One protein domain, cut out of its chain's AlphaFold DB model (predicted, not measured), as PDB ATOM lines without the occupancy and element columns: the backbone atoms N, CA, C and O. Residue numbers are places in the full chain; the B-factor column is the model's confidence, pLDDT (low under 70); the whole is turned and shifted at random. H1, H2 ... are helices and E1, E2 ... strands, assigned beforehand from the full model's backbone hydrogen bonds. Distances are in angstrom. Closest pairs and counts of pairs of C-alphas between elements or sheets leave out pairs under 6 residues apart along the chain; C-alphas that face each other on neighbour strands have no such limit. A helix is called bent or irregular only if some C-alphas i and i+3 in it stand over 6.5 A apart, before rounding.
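What this domain is: This is residues 3 to 119 of the 135 residues of an uncharacterized protein of Haemophilus paraphrohaemolyticus (UniProt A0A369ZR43). A twisted sheet of four long strands is covered on one face by two helices, the long H1 and the shorter H3, while its other face is bare of named helices. Short H2 sits at one end of the sheet, and H4 packs on H1, away from the sheet. The printed part has 117 residues with four named strands and four named helices, in the order E1, E2, H1, H2, E3, E4, H3, H4; the sheet runs E2, E1, E3, E4, all antiparallel. The class is mixed, helices and strands. The whole is compact, with a radius of gyration of the C-alphas of 14.5 A, and elongated, spanning 46 by 28 by 23 A.

Where its parts are: E1, residues 5 to 15, begins with C-alpha 5 at (389.731, 430.112, 348.088) and is 32.3 A long. E2, residues 20 to 29, is 29.4 A long. H1, residues 34 to 61, measures 35.3 A, with a kink of 77 degrees near residue 54; it is irregular, with C-alphas 53 and 56 at 8.0 A. H2, residues 63 to 67, is also irregular, with C-alphas 64 and 67 at 7.1 A. E3, residues 69 to 79, is 32.5 A long, and E4, residues 85 to 91, 20.2 A. H3, residues 97 to 109, is 18.4 A long. H4, residues 113 to 119, ends with C-alpha 119 at (370.450, 417.932, 364.430).

How they stand to each other: E1 and E2 form a hairpin, with N 10 and O 25 at 2.8 A. E1 and E3 are antiparallel neighbours at 158 degrees, with N 7 and O 75 at 2.8 A. E3 and E4 form a hairpin, with N 76 and O 88 at 2.9 A. E2, H1 with H2, and E3 make a split strand-helix-strand unit, two strands running the same way with E1 between them; its crossover is left-handed. H1 and H3 are on the same face, in two layers with the sheet. H1 comes closest to E2 at the C-alphas of Ile 24 and Met 44, 6.7 A. H3 lies over E3 at a height over the sheet of 8.0 A, slantwise to the strands at 35 degrees on the local plane. H1, with residues 39 to 47 alone, touches H3 at a steep tilt of 49 degrees, opposite ways; their closest C-alphas, of Leu 43 and Ile 108, are 6.6 A apart. H4 touches H1 about perpendicular, at 83 degrees, with the closest C-alphas, of Ile 50 and Ile 118, 6.7 A apart; H1 touches H4 with residues 49 to 53 alone. H2 only grazes the sheet with its residues 65 to 67. In H3 and H4 every O i to N i+4 pair is within hydrogen-bond range, in H1 19 of 24, and in H2 0 of 1, beside 1 of 2 O i to N i+3 pairs.

The domain as a whole: The two C-alphas farthest apart, those of Lys 17 and Glu 81, are 49.3 A apart. The printed part has no cut and its links are tight. The mean pLDDT of the printed part is 93.5, and no printed residue is under 70.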
ATOM      1  N   ASN A   3     388.760 437.136 344.592       90.44
ATOM      2  CA  ASN A   3     389.675 436.193 345.224       90.44
ATOM      3  C   ASN A   3     388.960 434.854 345.397       90.44
ATOM      4  O   ASN A   3     387.845 434.825 345.917       90.44
ATOM      5  N   HIS A   4     389.635 433.785 344.993       95.19
ATOM      6  CA  HIS A   4     389.156 432.411 345.079       95.19
ATOM      7  C   HIS A   4     389.914 431.663 346.176       95.19
ATOM      8  O   HIS A   4     391.142 431.777 346.281       95.19
ATOM      9  N   TYR A   5     389.186 430.903 346.989       95.81
ATOM     10  CA  TYR A   5     389.731 430.112 348.088       95.81
ATOM     11  C   TYR A   5     389.266 428.668 347.947       95.81
ATOM     12  O   TYR A   5     388.127 428.330 348.269       95.81
ATOM     13  N   ILE A   6     390.165 427.808 347.471       96.44
ATOM     14  CA  ILE A   6     389.851 426.407 347.209       96.44
ATOM     15  C   ILE A   6     389.980 425.616 348.507       96.44
ATOM     16  O   ILE A   6     391.001 425.691 349.196       96.44
ATOM     17  N   SER A   7     388.952 424.830 348.810       96.56
ATOM     18  CA  SER A   7     388.920 423.868 349.908       96.56
ATOM     19  C   SER A   7     388.620 422.483 349.352       96.56
ATOM     20  O   SER A   7     387.596 422.280 348.704       96.56
ATOM     21  N   ILE A   8     389.512 421.533 349.608       96.88
ATOM     22  CA  ILE A   8     389.343 420.130 349.229       96.88
ATOM     23  C   ILE A   8     389.123 419.341 350.511       96.88
ATOM     24  O   ILE A   8     390.023 419.280 351.351       96.88
ATOM     25  N   ILE A   9     387.938 418.760 350.660       96.94
ATOM     26  CA  ILE A   9     387.544 417.982 351.833       96.94
ATOM     27  C   ILE A   9     387.552 416.510 351.454       96.94
ATOM     28  O   ILE A   9     386.872 416.102 350.516       96.94
ATOM     29  N   ASN A  10     388.313 415.716 352.194       97.00
ATOM     30  CA  ASN A  10     388.328 414.267 352.061       97.00
ATOM     31  C   ASN A  10     387.530 413.673 353.212       97.00
ATOM     32  O   ASN A  10     387.780 414.021 354.366       97.00
ATOM     33  N   ILE A  11     386.583 412.803 352.886       96.75
ATOM     34  CA  ILE A  11     385.720 412.119 353.842       96.75
ATOM     35  C   ILE A  11     385.923 410.629 353.630       96.75
ATOM     36  O   ILE A  11     385.655 410.106 352.549       96.75
ATOM     37  N   GLU A  12     386.383 409.955 354.666       96.81
ATOM     38  CA  GLU A  12     386.487 408.508 354.727       96.81
ATOM     39  C   GLU A  12     385.596 408.018 355.863       96.81
ATOM     40  O   GLU A  12     385.643 408.556 356.974       96.81
ATOM     41  N   LEU A  13     384.764 407.026 355.561       96.00
ATOM     42  CA  LEU A  13     383.846 406.415 356.508       96.00
ATOM     43  C   LEU A  13     384.049 404.906 356.479       96.00
ATOM     44  O   LEU A  13     383.909 404.279 355.429       96.00
ATOM     45  N   GLU A  14     384.347 404.340 357.641       95.50
ATOM     46  CA  GLU A  14     384.486 402.904 357.859       95.50
ATOM     47  C   GLU A  14     383.408 402.435 358.853       95.50
ATOM     48  O   GLU A  14     383.438 402.827 360.025       95.50
ATOM     49  N   PRO A  15     382.436 401.614 358.422       91.06
ATOM     50  CA  PRO A  15     381.473 401.017 359.326       91.06
ATOM     51  C   PRO A  15     382.139 399.896 360.126       91.06
ATOM     52  O   PRO A  15     382.830 399.026 359.595       91.06
ATOM     53  N   THR A  16     381.899 399.904 361.428       85.00
ATOM     54  CA  THR A  16     382.191 398.797 362.337       85.00
ATOM     55  C   THR A  16     380.884 398.095 362.703       85.00
ATOM     56  O   THR A  16     379.805 398.498 362.274       85.00
ATOM     57  N   LYS A  17     380.958 397.019 363.495       71.62
ATOM     58  CA  LYS A  17     379.782 396.215 363.854       71.62
ATOM     59  C   LYS A  17     378.659 397.037 364.507       71.62
ATOM     60  O   LYS A  17     377.495 396.726 364.279       71.62
ATOM     61  N   ASP A  18     379.021 398.056 365.285       76.19
ATOM     62  CA  ASP A  18     378.079 398.828 366.102       76.19
ATOM     63  C   ASP A  18     378.200 400.356 365.898       76.19
ATOM     64  O   ASP A  18     377.405 401.099 366.467       76.19
ATOM     65  N   ASP A  19     379.169 400.840 365.109       86.06
ATOM     66  CA  ASP A  19     379.480 402.277 365.003       86.06
ATOM     67  C   ASP A  19     380.089 402.674 363.645       86.06
ATOM     68  O   ASP A  19     380.586 401.816 362.913       86.06
ATOM     69  N   LEU A  20     380.109 403.970 363.326       91.88
ATOM     70  CA  LEU A  20     380.749 404.537 362.136       91.88
ATOM     71  C   LEU A  20     382.013 405.309 362.519       91.88
ATOM     72  O   LEU A  20     381.973 406.273 363.281       91.88
ATOM     73  N   THR A  21     383.148 404.924 361.941       94.06
ATOM     74  CA  THR A  21     384.411 405.649 362.106       94.06
ATOM     75  C   THR A  21     384.602 406.627 360.957       94.06
ATOM     76  O   THR A  21     384.554 406.234 359.795       94.06
ATOM     77  N   PHE A  22     384.868 407.895 361.278       94.50
ATOM     78  CA  PHE A  22     385.093 408.950 360.291       94.50
ATOM     79  C   PHE A  22     386.538 409.444 360.327       94.50
ATOM     80  O   PHE A  22     387.072 409.755 361.392       94.50
ATOM     81  N   LYS A  23     387.144 409.615 359.152       96.00
ATOM     82  CA  LYS A  23     388.353 410.426 358.973       96.00
ATOM     83  C   LYS A  23     388.009 411.541 357.997       96.00
ATOM     84  O   LYS A  23     387.718 411.289 356.830       96.00
ATOM     85  N   ILE A  24     388.014 412.778 358.487       95.62
ATOM     86  CA  ILE A  24     387.727 413.954 357.663       95.62
ATOM     87  C   ILE A  24     388.943 414.866 357.660       95.62
ATOM     88  O   ILE A  24     389.417 415.306 358.706       95.62
ATOM     89  N   GLY A  25     389.458 415.131 356.466       95.38
ATOM     90  CA  GLY A  25     390.618 415.979 356.247       95.38
ATOM     91  C   GLY A  25     390.295 417.135 355.318       95.38
ATOM     92  O   GLY A  25     389.425 417.030 354.457       95.38
ATOM     93  N   ILE A  26     391.043 418.225 355.457       95.69
ATOM     94  CA  ILE A  26     390.921 419.396 354.595       95.69
ATOM     95  C   ILE A  26     392.270 419.859 354.064       95.69
ATOM     96  O   ILE A  26     393.272 419.871 354.777       95.69
ATOM     97  N   ASN A  27     392.278 420.284 352.804       94.94
ATOM     98  CA  ASN A  27     393.392 420.968 352.174       94.94
ATOM     99  C   ASN A  27     392.927 422.309 351.593       94.94
ATOM    100  O   ASN A  27     391.998 422.350 350.787       94.94
ATOM    101  N   TYR A  28     393.599 423.391 351.985       92.25
ATOM    102  CA  TYR A  28     393.318 424.741 351.508       92.25
ATOM    103  C   TYR A  28     394.344 425.217 350.488       92.25
ATOM    104  O   TYR A  28     395.552 425.065 350.693       92.25
ATOM    105  N   LYS A  29     393.876 425.884 349.429       88.38
ATOM    106  CA  LYS A  29     394.730 426.534 348.429       88.38
ATOM    107  C   LYS A  29     394.073 427.826 347.906       88.38
ATOM    108  O   LYS A  29     393.136 427.725 347.121       88.38
ATOM    109  N   PRO A  30     394.562 429.037 348.248       89.06
ATOM    110  CA  PRO A  30     395.537 429.401 349.292       89.06
ATOM    111  C   PRO A  30     394.930 429.330 350.712       89.06
ATOM    112  O   PRO A  30     393.820 428.836 350.886       89.06
ATOM    113  N   LYS A  31     395.642 429.836 351.737       90.19
ATOM    114  CA  LYS A  31     395.089 429.979 353.098       90.19
ATOM    115  C   LYS A  31     393.790 430.809 353.049       90.19
ATOM    116  O   LYS A  31     393.834 431.939 352.555       90.19
ATOM    117  N   PRO A  32     392.668 430.294 353.574       92.31
ATOM    118  CA  PRO A  32     391.390 430.988 353.542       92.31
ATOM    119  C   PRO A  32     391.311 432.092 354.610       92.31
ATOM    120  O   PRO A  32     392.032 432.050 355.614       92.31
ATOM    121  N   PRO A  33     390.409 433.070 354.438       94.25
ATOM    122  CA  PRO A  33     389.993 433.948 355.523       94.25
ATOM    123  C   PRO A  33     389.164 433.177 356.561       94.25
ATOM    124  O   PRO A  33     388.527 432.175 356.239       94.25
ATOM    125  N   ASN A  34     389.098 433.701 357.789       95.00
ATOM    126  CA  ASN A  34     388.407 433.050 358.912       95.00
ATOM    127  C   ASN A  34     386.947 432.683 358.604       95.00
ATOM    128  O   ASN A  34     386.489 431.636 359.038       95.00
ATOM    129  N   ALA A  35     386.229 433.509 357.835       93.31
ATOM    130  CA  ALA A  35     384.849 433.215 357.451       93.31
ATOM    131  C   ALA A  35     384.734 431.894 356.670       93.31
ATOM    132  O   ALA A  35     383.919 431.049 357.013       93.31
ATOM    133  N   VAL A  36     385.604 431.685 355.676       94.94
ATOM    134  CA  VAL A  36     385.650 430.436 354.900       94.94
ATOM    135  C   VAL A  36     386.129 429.277 355.777       94.94
ATOM    136  O   VAL A  36     385.568 428.188 355.702       94.94
ATOM    137  N   SER A  37     387.112 429.496 356.658       95.12
ATOM    138  CA  SER A  37     387.532 428.465 357.619       95.12
ATOM    139  C   SER A  37     386.396 427.996 358.524       95.12
ATOM    140  O   SER A  37     386.262 426.793 358.727       95.12
ATOM    141  N   ASN A  38     385.577 428.916 359.038       95.19
ATOM    142  CA  ASN A  38     384.446 428.585 359.901       95.19
ATOM    143  C   ASN A  38     383.391 427.786 359.134       95.19
ATOM    144  O   ASN A  38     383.064 426.689 359.562       95.19
ATOM    145  N   ILE A  39     382.980 428.256 357.949       95.06
ATOM    146  CA  ILE A  39     382.009 427.552 357.090       95.06
ATOM    147  C   ILE A  39     382.442 426.104 356.837       95.06
ATOM    148  O   ILE A  39     381.643 425.173 356.919       95.06
ATOM    149  N   VAL A  40     383.724 425.892 356.532       95.88
ATOM    150  CA  VAL A  40     384.204 424.539 356.259       95.88
ATOM    151  C   VAL A  40     384.361 423.705 357.534       95.88
ATOM    152  O   VAL A  40     384.106 422.502 357.510       95.88
ATOM    153  N   THR A  41     384.736 424.321 358.655       94.50
ATOM    154  CA  THR A  41     384.783 423.637 359.956       94.50
ATOM    155  C   THR A  41     383.391 423.163 360.367       94.50
ATOM    156  O   THR A  41     383.242 422.011 360.773       94.50
ATOM    157  N   ASP A  42     382.369 423.997 360.174       94.62
ATOM    158  CA  ASP A  42     380.974 423.660 360.458       94.62
ATOM    159  C   ASP A  42     380.512 422.482 359.595       94.62
ATOM    160  O   ASP A  42     379.913 421.537 360.108       94.62
ATOM    161  N   LEU A  43     380.870 422.461 358.306       96.19
ATOM    162  CA  LEU A  43     380.623 421.309 357.435       96.19
ATOM    163  C   LEU A  43     381.305 420.034 357.954       96.19
ATOM    164  O   LEU A  43     380.665 418.987 358.035       96.19
ATOM    165  N   MET A  44     382.592 420.109 358.307       95.62
ATOM    166  CA  MET A  44     383.355 418.956 358.801       95.62
ATOM    167  C   MET A  44     382.823 418.421 360.137       95.62
ATOM    168  O   MET A  44     382.914 417.220 360.375       95.62
ATOM    169  N   ALA A  45     382.264 419.280 360.991       93.31
ATOM    170  CA  ALA A  45     381.644 418.884 362.254       93.31
ATOM    171  C   ALA A  45     380.230 418.312 362.057       93.31
ATOM    172  O   ALA A  45     379.856 417.323 362.686       93.31
ATOM    173  N   THR A  46     379.454 418.907 361.152       94.44
ATOM    174  CA  THR A  46     378.037 418.580 360.946       94.44
ATOM    175  C   THR A  46     377.845 417.325 360.092       94.44
ATOM    176  O   THR A  46     376.957 416.514 360.360       94.44
ATOM    177  N   MET A  47     378.694 417.123 359.081       95.62
ATOM    178  CA  MET A  47     378.585 416.000 358.145       95.62
ATOM    179  C   MET A  47     378.627 414.620 358.839       95.62
ATOM    180  O   MET A  47     377.725 413.826 358.567       95.62
ATOM    181  N   PRO A  48     379.572 414.312 359.758       94.12
ATOM    182  CA  PRO A  48     379.554 413.055 360.513       94.12
ATOM    183  C   PRO A  48     378.241 412.813 361.249       94.12
ATOM    184  O   PRO A  48     377.681 411.724 361.177       94.12
ATOM    185  N   VAL A  49     377.718 413.841 361.923       93.12
ATOM    186  CA  VAL A  49     376.488 413.732 362.716       93.12
ATOM    187  C   VAL A  49     375.306 413.351 361.831       93.12
ATOM    188  O   VAL A  49     374.542 412.449 362.177       93.12
ATOM    189  N   ILE A  50     375.159 414.018 360.683       93.88
ATOM    190  CA  ILE A  50     374.094 413.700 359.731       93.88
ATOM    191  C   ILE A  50     374.270 412.281 359.208       93.88
ATOM    192  O   ILE A  50     373.316 411.511 359.255       93.88
ATOM    193  N   LEU A  51     375.475 411.927 358.748       94.25
ATOM    194  CA  LEU A  51     375.747 410.614 358.169       94.25
ATOM    195  C   LEU A  51     375.467 409.484 359.158       94.25
ATOM    196  O   LEU A  51     374.857 408.495 358.766       94.25
ATOM    197  N   THR A  52     375.807 409.646 360.436       92.75
ATOM    198  CA  THR A  52     375.454 408.675 361.481       92.75
ATOM    199  C   THR A  52     373.944 408.517 361.630       92.75
ATOM    200  O   THR A  52     373.441 407.397 361.712       92.75
ATOM    201  N   LYS A  53     373.186 409.619 361.626       91.94
ATOM    202  CA  LYS A  53     371.725 409.578 361.800       91.94
ATOM    203  C   LYS A  53     370.981 409.057 360.574       91.94
ATOM    204  O   LYS A  53     369.913 408.469 360.723       91.94
ATOM    205  N   THR A  54     371.521 409.272 359.378       92.56
ATOM    206  CA  THR A  54     370.877 408.898 358.112       92.56
ATOM    207  C   THR A  54     371.483 407.654 357.468       92.56
ATOM    208  O   THR A  54     371.027 407.251 356.401       92.56
ATOM    209  N   TRP A  55     372.456 406.999 358.110       93.25
ATOM    210  CA  TRP A  55     373.250 405.908 357.532       93.25
ATOM    211  C   TRP A  55     372.421 404.812 356.860       93.25
ATOM    212  O   TRP A  55     372.641 404.469 355.700       93.25
ATOM    213  N   ASN A  56     371.404 404.311 357.562       91.94
ATOM    214  CA  ASN A  56     370.535 403.254 357.048       91.94
ATOM    215  C   ASN A  56     369.740 403.685 355.808       91.94
ATOM    216  O   ASN A  56     369.425 402.852 354.961       91.94
ATOM    217  N   ASP A  57     369.388 404.965 355.695       93.00
ATOM    218  CA  ASP A  57     368.708 405.495 354.513       93.00
ATOM    219  C   ASP A  57     369.701 405.760 353.377       93.00
ATOM    220  O   ASP A  57     369.385 405.488 352.220       93.00
ATOM    221  N   MET A  58     370.926 406.178 353.703       92.88
ATOM    222  CA  MET A  58     372.013 406.324 352.735       92.88
ATOM    223  C   MET A  58     372.369 404.983 352.079       92.88
ATOM    224  O   MET A  58     372.469 404.934 350.857       92.88
ATOM    225  N   ILE A  59     372.454 403.882 352.841       93.62
ATOM    226  CA  ILE A  59     372.690 402.533 352.287       93.62
ATOM    227  C   ILE A  59     371.571 402.118 351.322       93.62
ATOM    228  O   ILE A  59     371.834 401.497 350.299       93.62
ATOM    229  N   LYS A  60     370.306 402.467 351.591       92.81
ATOM    230  CA  LYS A  60     369.205 402.131 350.666       92.81
ATOM    231  C   LYS A  60     369.327 402.860 349.327       92.81
ATOM    232  O   LYS A  60     368.890 402.326 348.311       92.81
ATOM    233  N   LEU A  61     369.865 404.079 349.338       91.62
ATOM    234  CA  LEU A  61     370.058 404.903 348.142       91.62
ATOM    235  C   LEU A  61     371.341 404.539 347.385       91.62
ATOM    236  O   LEU A  61     371.350 404.587 346.157       91.62
ATOM    237  N   ALA A  62     372.390 404.168 348.114       91.69
ATOM    238  CA  ALA A  62     373.712 403.834 347.603       91.69
ATOM    239  C   ALA A  62     374.238 402.564 348.307       91.69
ATOM    240  O   ALA A  62     375.067 402.664 349.213       91.69
ATOM    241  N   PRO A  63     373.747 401.358 347.950       92.19
ATOM    242  CA  PRO A  63     374.089 400.118 348.657       92.19
ATOM    243  C   PRO A  63     375.584 399.795 348.687       92.19
ATOM    244  O   PRO A  63     376.056 399.105 349.585       92.19
ATOM    245  N   GLU A  64     376.353 400.310 347.728       92.19
ATOM    246  CA  GLU A  64     377.797 400.120 347.651       92.19
ATOM    247  C   GLU A  64     378.563 400.682 348.858       92.19
ATOM    248  O   GLU A  64     379.693 400.259 349.100       92.19
ATOM    249  N   ILE A  65     377.961 401.596 349.630       93.75
ATOM    250  CA  ILE A  65     378.606 402.222 350.791       93.75
ATOM    251  C   ILE A  65     378.546 401.367 352.057       93.75
ATOM    252  O   ILE A  65     379.147 401.745 353.058       93.75
ATOM    253  N   GLU A  66     377.832 400.235 352.048       93.31
ATOM    254  CA  GLU A  66     377.643 399.380 353.233       93.31
ATOM    255  C   GLU A  66     378.974 398.940 353.868       93.31
ATOM    256  O   GLU A  66     379.048 398.756 355.079       93.31
ATOM    257  N   ASN A  67     380.041 398.833 353.069       93.38
ATOM    258  CA  ASN A  67     381.388 398.475 353.526       93.38
ATOM    259  C   ASN A  67     382.310 399.690 353.746       93.38
ATOM    260  O   ASN A  67     383.522 399.533 353.882       93.38
ATOM    261  N   GLY A  68     381.746 400.896 353.765       94.75
ATOM    262  CA  GLY A  68     382.472 402.155 353.854       94.75
ATOM    263  C   GLY A  68     382.760 402.794 352.502       94.75
ATOM    264  O   GLY A  68     382.511 402.224 351.439       94.75
ATOM    265  N   PHE A  69     383.267 404.024 352.542       95.62
ATOM    266  CA  PHE A  69     383.593 404.789 351.344       95.62
ATOM    267  C   PHE A  69     384.702 405.810 351.596       95.62
ATOM    268  O   PHE A  69     384.982 406.201 352.728       95.62
ATOM    269  N   MET A  70     385.283 406.294 350.497       95.94
ATOM    270  CA  MET A  70     386.136 407.476 350.474       95.94
ATOM    271  C   MET A  70     385.651 408.418 349.372       95.94
ATOM    272  O   MET A  70     385.543 408.013 348.209       95.94
ATOM    273  N   ALA A  71     385.389 409.665 349.748       96.00
ATOM    274  CA  ALA A  71     384.886 410.712 348.873       96.00
ATOM    275  C   ALA A  71     385.720 411.989 349.007       96.00
ATOM    276  O   ALA A  71     386.233 412.313 350.083       96.00
ATOM    277  N   THR A  72     385.813 412.739 347.911       96.44
ATOM    278  CA  THR A  72     386.502 414.030 347.869       96.44
ATOM    279  C   THR A  72     385.547 415.089 347.334       96.44
ATOM    280  O   THR A  72     385.058 414.991 346.211       96.44
ATOM    281  N   LEU A  73     385.289 416.111 348.147       97.62
ATOM    282  CA  LEU A  73     384.460 417.256 347.786       97.62
ATOM    283  C   LEU A  73     385.352 418.476 347.581       97.62
ATOM    284  O   LEU A  73     386.185 418.797 348.431       97.62
ATOM    285  N   HIS A  74     385.153 419.177 346.473       97.56
ATOM    286  CA  HIS A  74     385.908 420.379 346.150       97.56
ATOM    287  C   HIS A  74     384.995 421.593 346.191       97.56
ATOM    288  O   HIS A  74     383.926 421.594 345.579       97.56
ATOM    289  N   PHE A  75     385.447 422.642 346.867       97.75
ATOM    290  CA  PHE A  75     384.728 423.901 347.004       97.75
ATOM    291  C   PHE A  75     385.625 425.065 346.609       97.75
ATOM    292  O   PHE A  75     386.760 425.165 347.074       97.75
ATOM    293  N   ASP A  76     385.105 425.952 345.773       97.00
ATOM    294  CA  ASP A  76     385.740 427.215 345.411       97.00
ATOM    295  C   ASP A  76     384.926 428.366 346.000       97.00
ATOM    296  O   ASP A  76     383.844 428.681 345.499       97.00
ATOM    297  N   PHE A  77     385.433 428.954 347.087       96.81
ATOM    298  CA  PHE A  77     384.786 430.055 347.793       96.81
ATOM    299  C   PHE A  77     385.234 431.407 347.248       96.81
ATOM    300  O   PHE A  77     386.429 431.667 347.098       96.81
ATOM    301  N   PHE A  78     384.278 432.306 347.049       95.62
ATOM    302  CA  PHE A  78     384.517 433.642 346.517       95.62
ATOM    303  C   PHE A  78     383.491 434.646 347.051       95.62
ATOM    304  O   PHE A  78     382.492 434.267 347.661       95.62
ATOM    305  N   ARG A  79     383.757 435.940 346.848       94.88
ATOM    306  CA  ARG A  79     382.754 436.994 347.051       94.88
ATOM    307  C   ARG A  79     382.022 437.248 345.737       94.88
ATOM    308  O   ARG A  79     382.696 437.429 344.720       94.88
ATOM    309  N   ASP A  80     380.697 437.223 345.754       93.25
ATOM    310  CA  ASP A  80     379.875 437.514 344.577       93.25
ATOM    311  C   ASP A  80     379.782 439.026 344.282       93.25
ATOM    312  O   ASP A  80     380.545 439.831 344.825       93.25
ATOM    313  N   GLU A  81     378.893 439.407 343.361       91.94
ATOM    314  CA  GLU A  81     378.713 440.797 342.919       91.94
ATOM    315  C   GLU A  81     378.160 441.715 344.022       91.94
ATOM    316  O   GLU A  81     378.497 442.900 344.044       91.94
ATOM    317  N   ASP A  82     377.392 441.159 344.962       92.69
ATOM    318  CA  ASP A  82     376.841 441.866 346.125       92.69
ATOM    319  C   ASP A  82     377.837 441.906 347.298       92.69
ATOM    320  O   ASP A  82     377.651 442.615 348.291       92.69
ATOM    321  N   GLY A  83     378.957 441.194 347.155       90.06
ATOM    322  CA  GLY A  83     379.986 441.086 348.170       90.06
ATOM    323  C   GLY A  83     379.645 440.062 349.241       90.06
ATOM    324  O   GLY A  83     380.280 440.098 350.295       90.06
ATOM    325  N   ASP A  84     378.722 439.135 348.991       92.75
ATOM    326  CA  ASP A  84     378.384 438.013 349.864       92.75
ATOM    327  C   ASP A  84     379.276 436.801 349.587       92.75
ATOM    328  O   ASP A  84     379.916 436.689 348.542       92.75
ATOM    329  N   TRP A  85     379.427 435.916 350.579       93.75
ATOM    330  CA  TRP A  85     380.205 434.688 350.398       93.75
ATOM    331  C   TRP A  85     379.394 433.660 349.611       93.75
ATOM    332  O   TRP A  85     378.337 433.227 350.058       93.75
ATOM    333  N   ALA A  86     379.952 433.211 348.492       94.94
ATOM    334  CA  ALA A  86     379.407 432.161 347.649       94.94
ATOM    335  C   ALA A  86     380.423 431.021 347.480       94.94
ATOM    336  O   ALA A  86     381.624 431.186 347.717       94.94
ATOM    337  N   THR A  87     379.941 429.846 347.072       96.12
ATOM    338  CA  THR A  87     380.791 428.690 346.778       96.12
ATOM    339  C   THR A  87     380.282 427.914 345.575       96.12
ATOM    340  O   THR A  87     379.080 427.694 345.425       96.12
ATOM    341  N   ASN A  88     381.209 427.475 344.726       95.88
ATOM    342  CA  ASN A  88     380.946 426.462 343.713       95.88
ATOM    343  C   ASN A  88     381.474 425.117 344.210       95.88
ATOM    344  O   ASN A  88     382.658 424.990 344.525       95.88
ATOM    345  N   GLY A  89     380.605 424.109 344.249       95.62
ATOM    346  CA  GLY A  89     380.971 422.738 344.590       95.62
ATOM    347  C   GLY A  89     381.188 421.880 343.345       95.62
ATOM    348  O   GLY A  89     380.408 421.958 342.395       95.62
ATOM    349  N   HIS A  90     382.208 421.026 343.353       95.50
ATOM    350  CA  HIS A  90     382.338 419.945 342.379       95.50
ATOM    351  C   HIS A  90     382.853 418.652 343.016       95.50
ATOM    352  O   HIS A  90     383.463 418.645 344.084       95.50
ATOM    353  N   ILE A  91     382.566 417.550 342.332       95.31
ATOM    354  CA  ILE A  91     382.971 416.189 342.679       95.31
ATOM    355  C   ILE A  91     383.623 415.555 341.458       95.31
ATOM    356  O   ILE A  91     383.216 415.825 340.323       95.31
ATOM    357  N   ASP A  92     384.612 414.699 341.692       90.56
ATOM    358  CA  ASP A  92     385.305 413.995 340.612       90.56
ATOM    359  C   ASP A  92     384.468 412.816 340.091       90.56
ATOM    360  O   ASP A  92     384.418 412.554 338.886       90.56
ATOM    361  N   LYS A  93     383.757 412.127 340.993       90.12
ATOM    362  CA  LYS A  93     382.868 411.006 340.669       90.12
ATOM    363  C   LYS A  93     381.421 411.481 340.661       90.12
ATOM    364  O   LYS A  93     380.915 411.969 341.661       90.12
ATOM    365  N   LYS A  94     380.736 411.333 339.526       88.50
ATOM    366  CA  LYS A  94     379.334 411.768 339.359       88.50
ATOM    367  C   LYS A  94     378.301 410.703 339.734       88.50
ATOM    368  O   LYS A  94     377.108 410.943 339.587       88.50
ATOM    369  N   GLU A  95     378.758 409.547 340.193       86.25
ATOM    370  CA  GLU A  95     377.933 408.403 340.575       86.25
ATOM    371  C   GLU A  95     378.299 407.956 341.994       86.25
ATOM    372  O   GLU A  95     379.378 408.278 342.497       86.25
ATOM    373  N   GLY A  96     377.392 407.210 342.623       87.94
ATOM    374  CA  GLY A  96     377.544 406.687 343.977       87.94
ATOM    375  C   GLY A  96     377.308 407.732 345.068       87.94
ATOM    376  O   GLY A  96     376.360 408.516 344.996       87.94
ATOM    377  N   ILE A  97     378.167 407.737 346.089       93.81
ATOM    378  CA  ILE A  97     377.991 408.542 347.306       93.81
ATOM    379  C   ILE A  97     378.357 410.025 347.137       93.81
ATOM    380  O   ILE A  97     377.736 410.882 347.765       93.81
ATOM    381  N   ASP A  98     379.321 410.356 346.271       94.62
ATOM    382  CA  ASP A  98     379.848 411.718 346.108       94.62
ATOM    383  C   ASP A  98     378.751 412.761 345.771       94.62
ATOM    384  O   ASP A  98     378.721 413.814 346.419       94.62
ATOM    385  N   PRO A  99     377.794 412.509 344.847       95.00
ATOM    386  CA  PRO A  99     376.679 413.428 344.599       95.00
ATOM    387  C   PRO A  99     375.768 413.634 345.812       95.00
ATOM    388  O   PRO A  99     375.302 414.751 346.039       95.00
ATOM    389  N   LEU A 100     375.521 412.581 346.598       95.19
ATOM    390  CA  LEU A 100     374.694 412.672 347.803       95.19
ATOM    391  C   LEU A 100     375.389 413.531 348.864       95.19
ATOM    392  O   LEU A 100     374.765 414.419 349.441       95.19
ATOM    393  N   LEU A 101     376.695 413.333 349.061       96.94
ATOM    394  CA  LEU A 101     377.502 414.137 349.981       96.94
ATOM    395  C   LEU A 101     377.585 415.603 349.550       96.94
ATOM    396  O   LEU A 101     377.498 416.491 350.395       96.94
ATOM    397  N   MET A 102     377.700 415.875 348.248       97.56
ATOM    398  CA  MET A 102     377.640 417.243 347.723       97.56
ATOM    399  C   MET A 102     376.265 417.884 347.976       97.56
ATOM    400  O   MET A 102     376.186 419.058 348.341       97.56
ATOM    401  N   GLY A 103     375.182 417.113 347.840       96.00
ATOM    402  CA  GLY A 103     373.831 417.545 348.202       96.00
ATOM    403  C   GLY A 103     373.707 417.903 349.684       96.00
ATOM    404  O   GLY A 103     373.230 418.988 350.010       96.00
ATOM    405  N   LEU A 104     374.209 417.043 350.575       96.50
ATOM    406  CA  LEU A 104     374.242 417.307 352.017       96.50
ATOM    407  C   LEU A 104     375.083 418.541 352.353       96.50
ATOM    408  O   LEU A 104     374.637 419.389 353.118       96.50
ATOM    409  N   ALA A 105     376.263 418.691 351.743       97.50
ATOM    410  CA  ALA A 105     377.116 419.859 351.949       97.50
ATOM    411  C   ALA A 105     376.406 421.157 351.549       97.50
ATOM    412  O   ALA A 105     376.437 422.130 352.299       97.50
ATOM    413  N   LYS A 106     375.702 421.156 350.410       96.94
ATOM    414  CA  LYS A 106     374.871 422.289 349.993       96.94
ATOM    415  C   LYS A 106     373.807 422.614 351.039       96.94
ATOM    416  O   LYS A 106     373.677 423.772 351.406       96.94
ATOM    417  N   MET A 107     373.072 421.609 351.514       96.50
ATOM    418  CA  MET A 107     372.012 421.802 352.509       96.50
ATOM    419  C   MET A 107     372.550 422.357 353.833       96.50
ATOM    420  O   MET A 107     371.909 423.213 354.434       96.50
ATOM    421  N   ILE A 108     373.735 421.912 354.263       95.62
ATOM    422  CA  ILE A 108     374.425 422.448 355.444       95.62
ATOM    423  C   ILE A 108     374.799 423.918 355.222       95.62
ATOM    424  O   ILE A 108     374.486 424.754 356.057       95.62
ATOM    425  N   PHE A 109     375.414 424.257 354.083       94.75
ATOM    426  CA  PHE A 109     375.812 425.638 353.786       94.75
ATOM    427  C   PHE A 109     374.647 426.621 353.669       94.75
ATOM    428  O   PHE A 109     374.857 427.822 353.814       94.75
ATOM    429  N   THR A 110     373.444 426.136 353.367       93.75
ATOM    430  CA  THR A 110     372.249 426.970 353.200       93.75
ATOM    431  C   THR A 110     371.275 426.875 354.373       93.75
ATOM    432  O   THR A 110     370.114 427.237 354.198       93.75
ATOM    433  N   ASP A 111     371.708 426.352 355.526       91.75
ATOM    434  CA  ASP A 111     370.880 426.180 356.728       91.75
ATOM    435  C   ASP A 111     369.529 425.495 356.448       91.75
ATOM    436  O   ASP A 111     368.474 425.907 356.938       91.75
ATOM    437  N   ASP A 112     369.541 424.439 355.630       96.12
ATOM    438  CA  ASP A 112     368.314 423.774 355.199       96.12
ATOM    439  C   ASP A 112     367.531 423.205 356.408       96.12
ATOM    440  O   ASP A 112     368.112 422.490 357.238       96.12
ATOM    441  N   PRO A 113     366.207 423.450 356.521       93.19
ATOM    442  CA  PRO A 113     365.398 422.976 357.646       93.19
ATOM    443  C   PRO A 113     365.443 421.460 357.875       93.19
ATOM    444  O   PRO A 113     365.263 421.001 359.004       93.19
ATOM    445  N   VAL A 114     365.677 420.666 356.826       92.44
ATOM    446  CA  VAL A 114     365.829 419.212 356.953       92.44
ATOM    447  C   VAL A 114     367.069 418.870 357.772       92.44
ATOM    448  O   VAL A 114     366.998 417.994 358.633       92.44
ATOM    449  N   ILE A 115     368.180 419.579 357.552       92.81
ATOM    450  CA  ILE A 115     369.412 419.397 358.325       92.81
ATOM    451  C   ILE A 115     369.173 419.787 359.779       92.81
ATOM    452  O   ILE A 115     369.481 419.004 360.673       92.81
ATOM    453  N   GLN A 116     368.533 420.933 360.019       90.44
ATOM    454  CA  GLN A 116     368.241 421.401 361.377       90.44
ATOM    455  C   GLN A 116     367.427 420.369 362.171       90.44
ATOM    456  O   GLN A 116     367.805 419.988 363.277       90.44
ATOM    457  N   LYS A 117     366.388 419.797 361.554       90.69
ATOM    458  CA  LYS A 117     365.569 418.740 362.163       90.69
ATOM    459  C   LYS A 117     366.361 417.468 362.493       90.69
ATOM    460  O   LYS A 117     366.071 416.798 363.482       90.69
ATOM    461  N   ILE A 118     367.350 417.107 361.672       89.81
ATOM    462  CA  ILE A 118     368.238 415.965 361.951       89.81
ATOM    463  C   ILE A 118     369.122 416.266 363.175       89.81
ATOM    464  O   ILE A 118     369.397 415.373 363.982       89.81
ATOM    465  N   LEU A 119     369.545 417.518 363.354       87.44
ATOM    466  CA  LEU A 119     370.450 417.932 364.430       87.44
ATOM    467  C   LEU A 119     369.762 418.110 365.795       87.44
ATOM    468  O   LEU A 119     370.398 417.828 366.807       87.44
TER     469      LEU A 119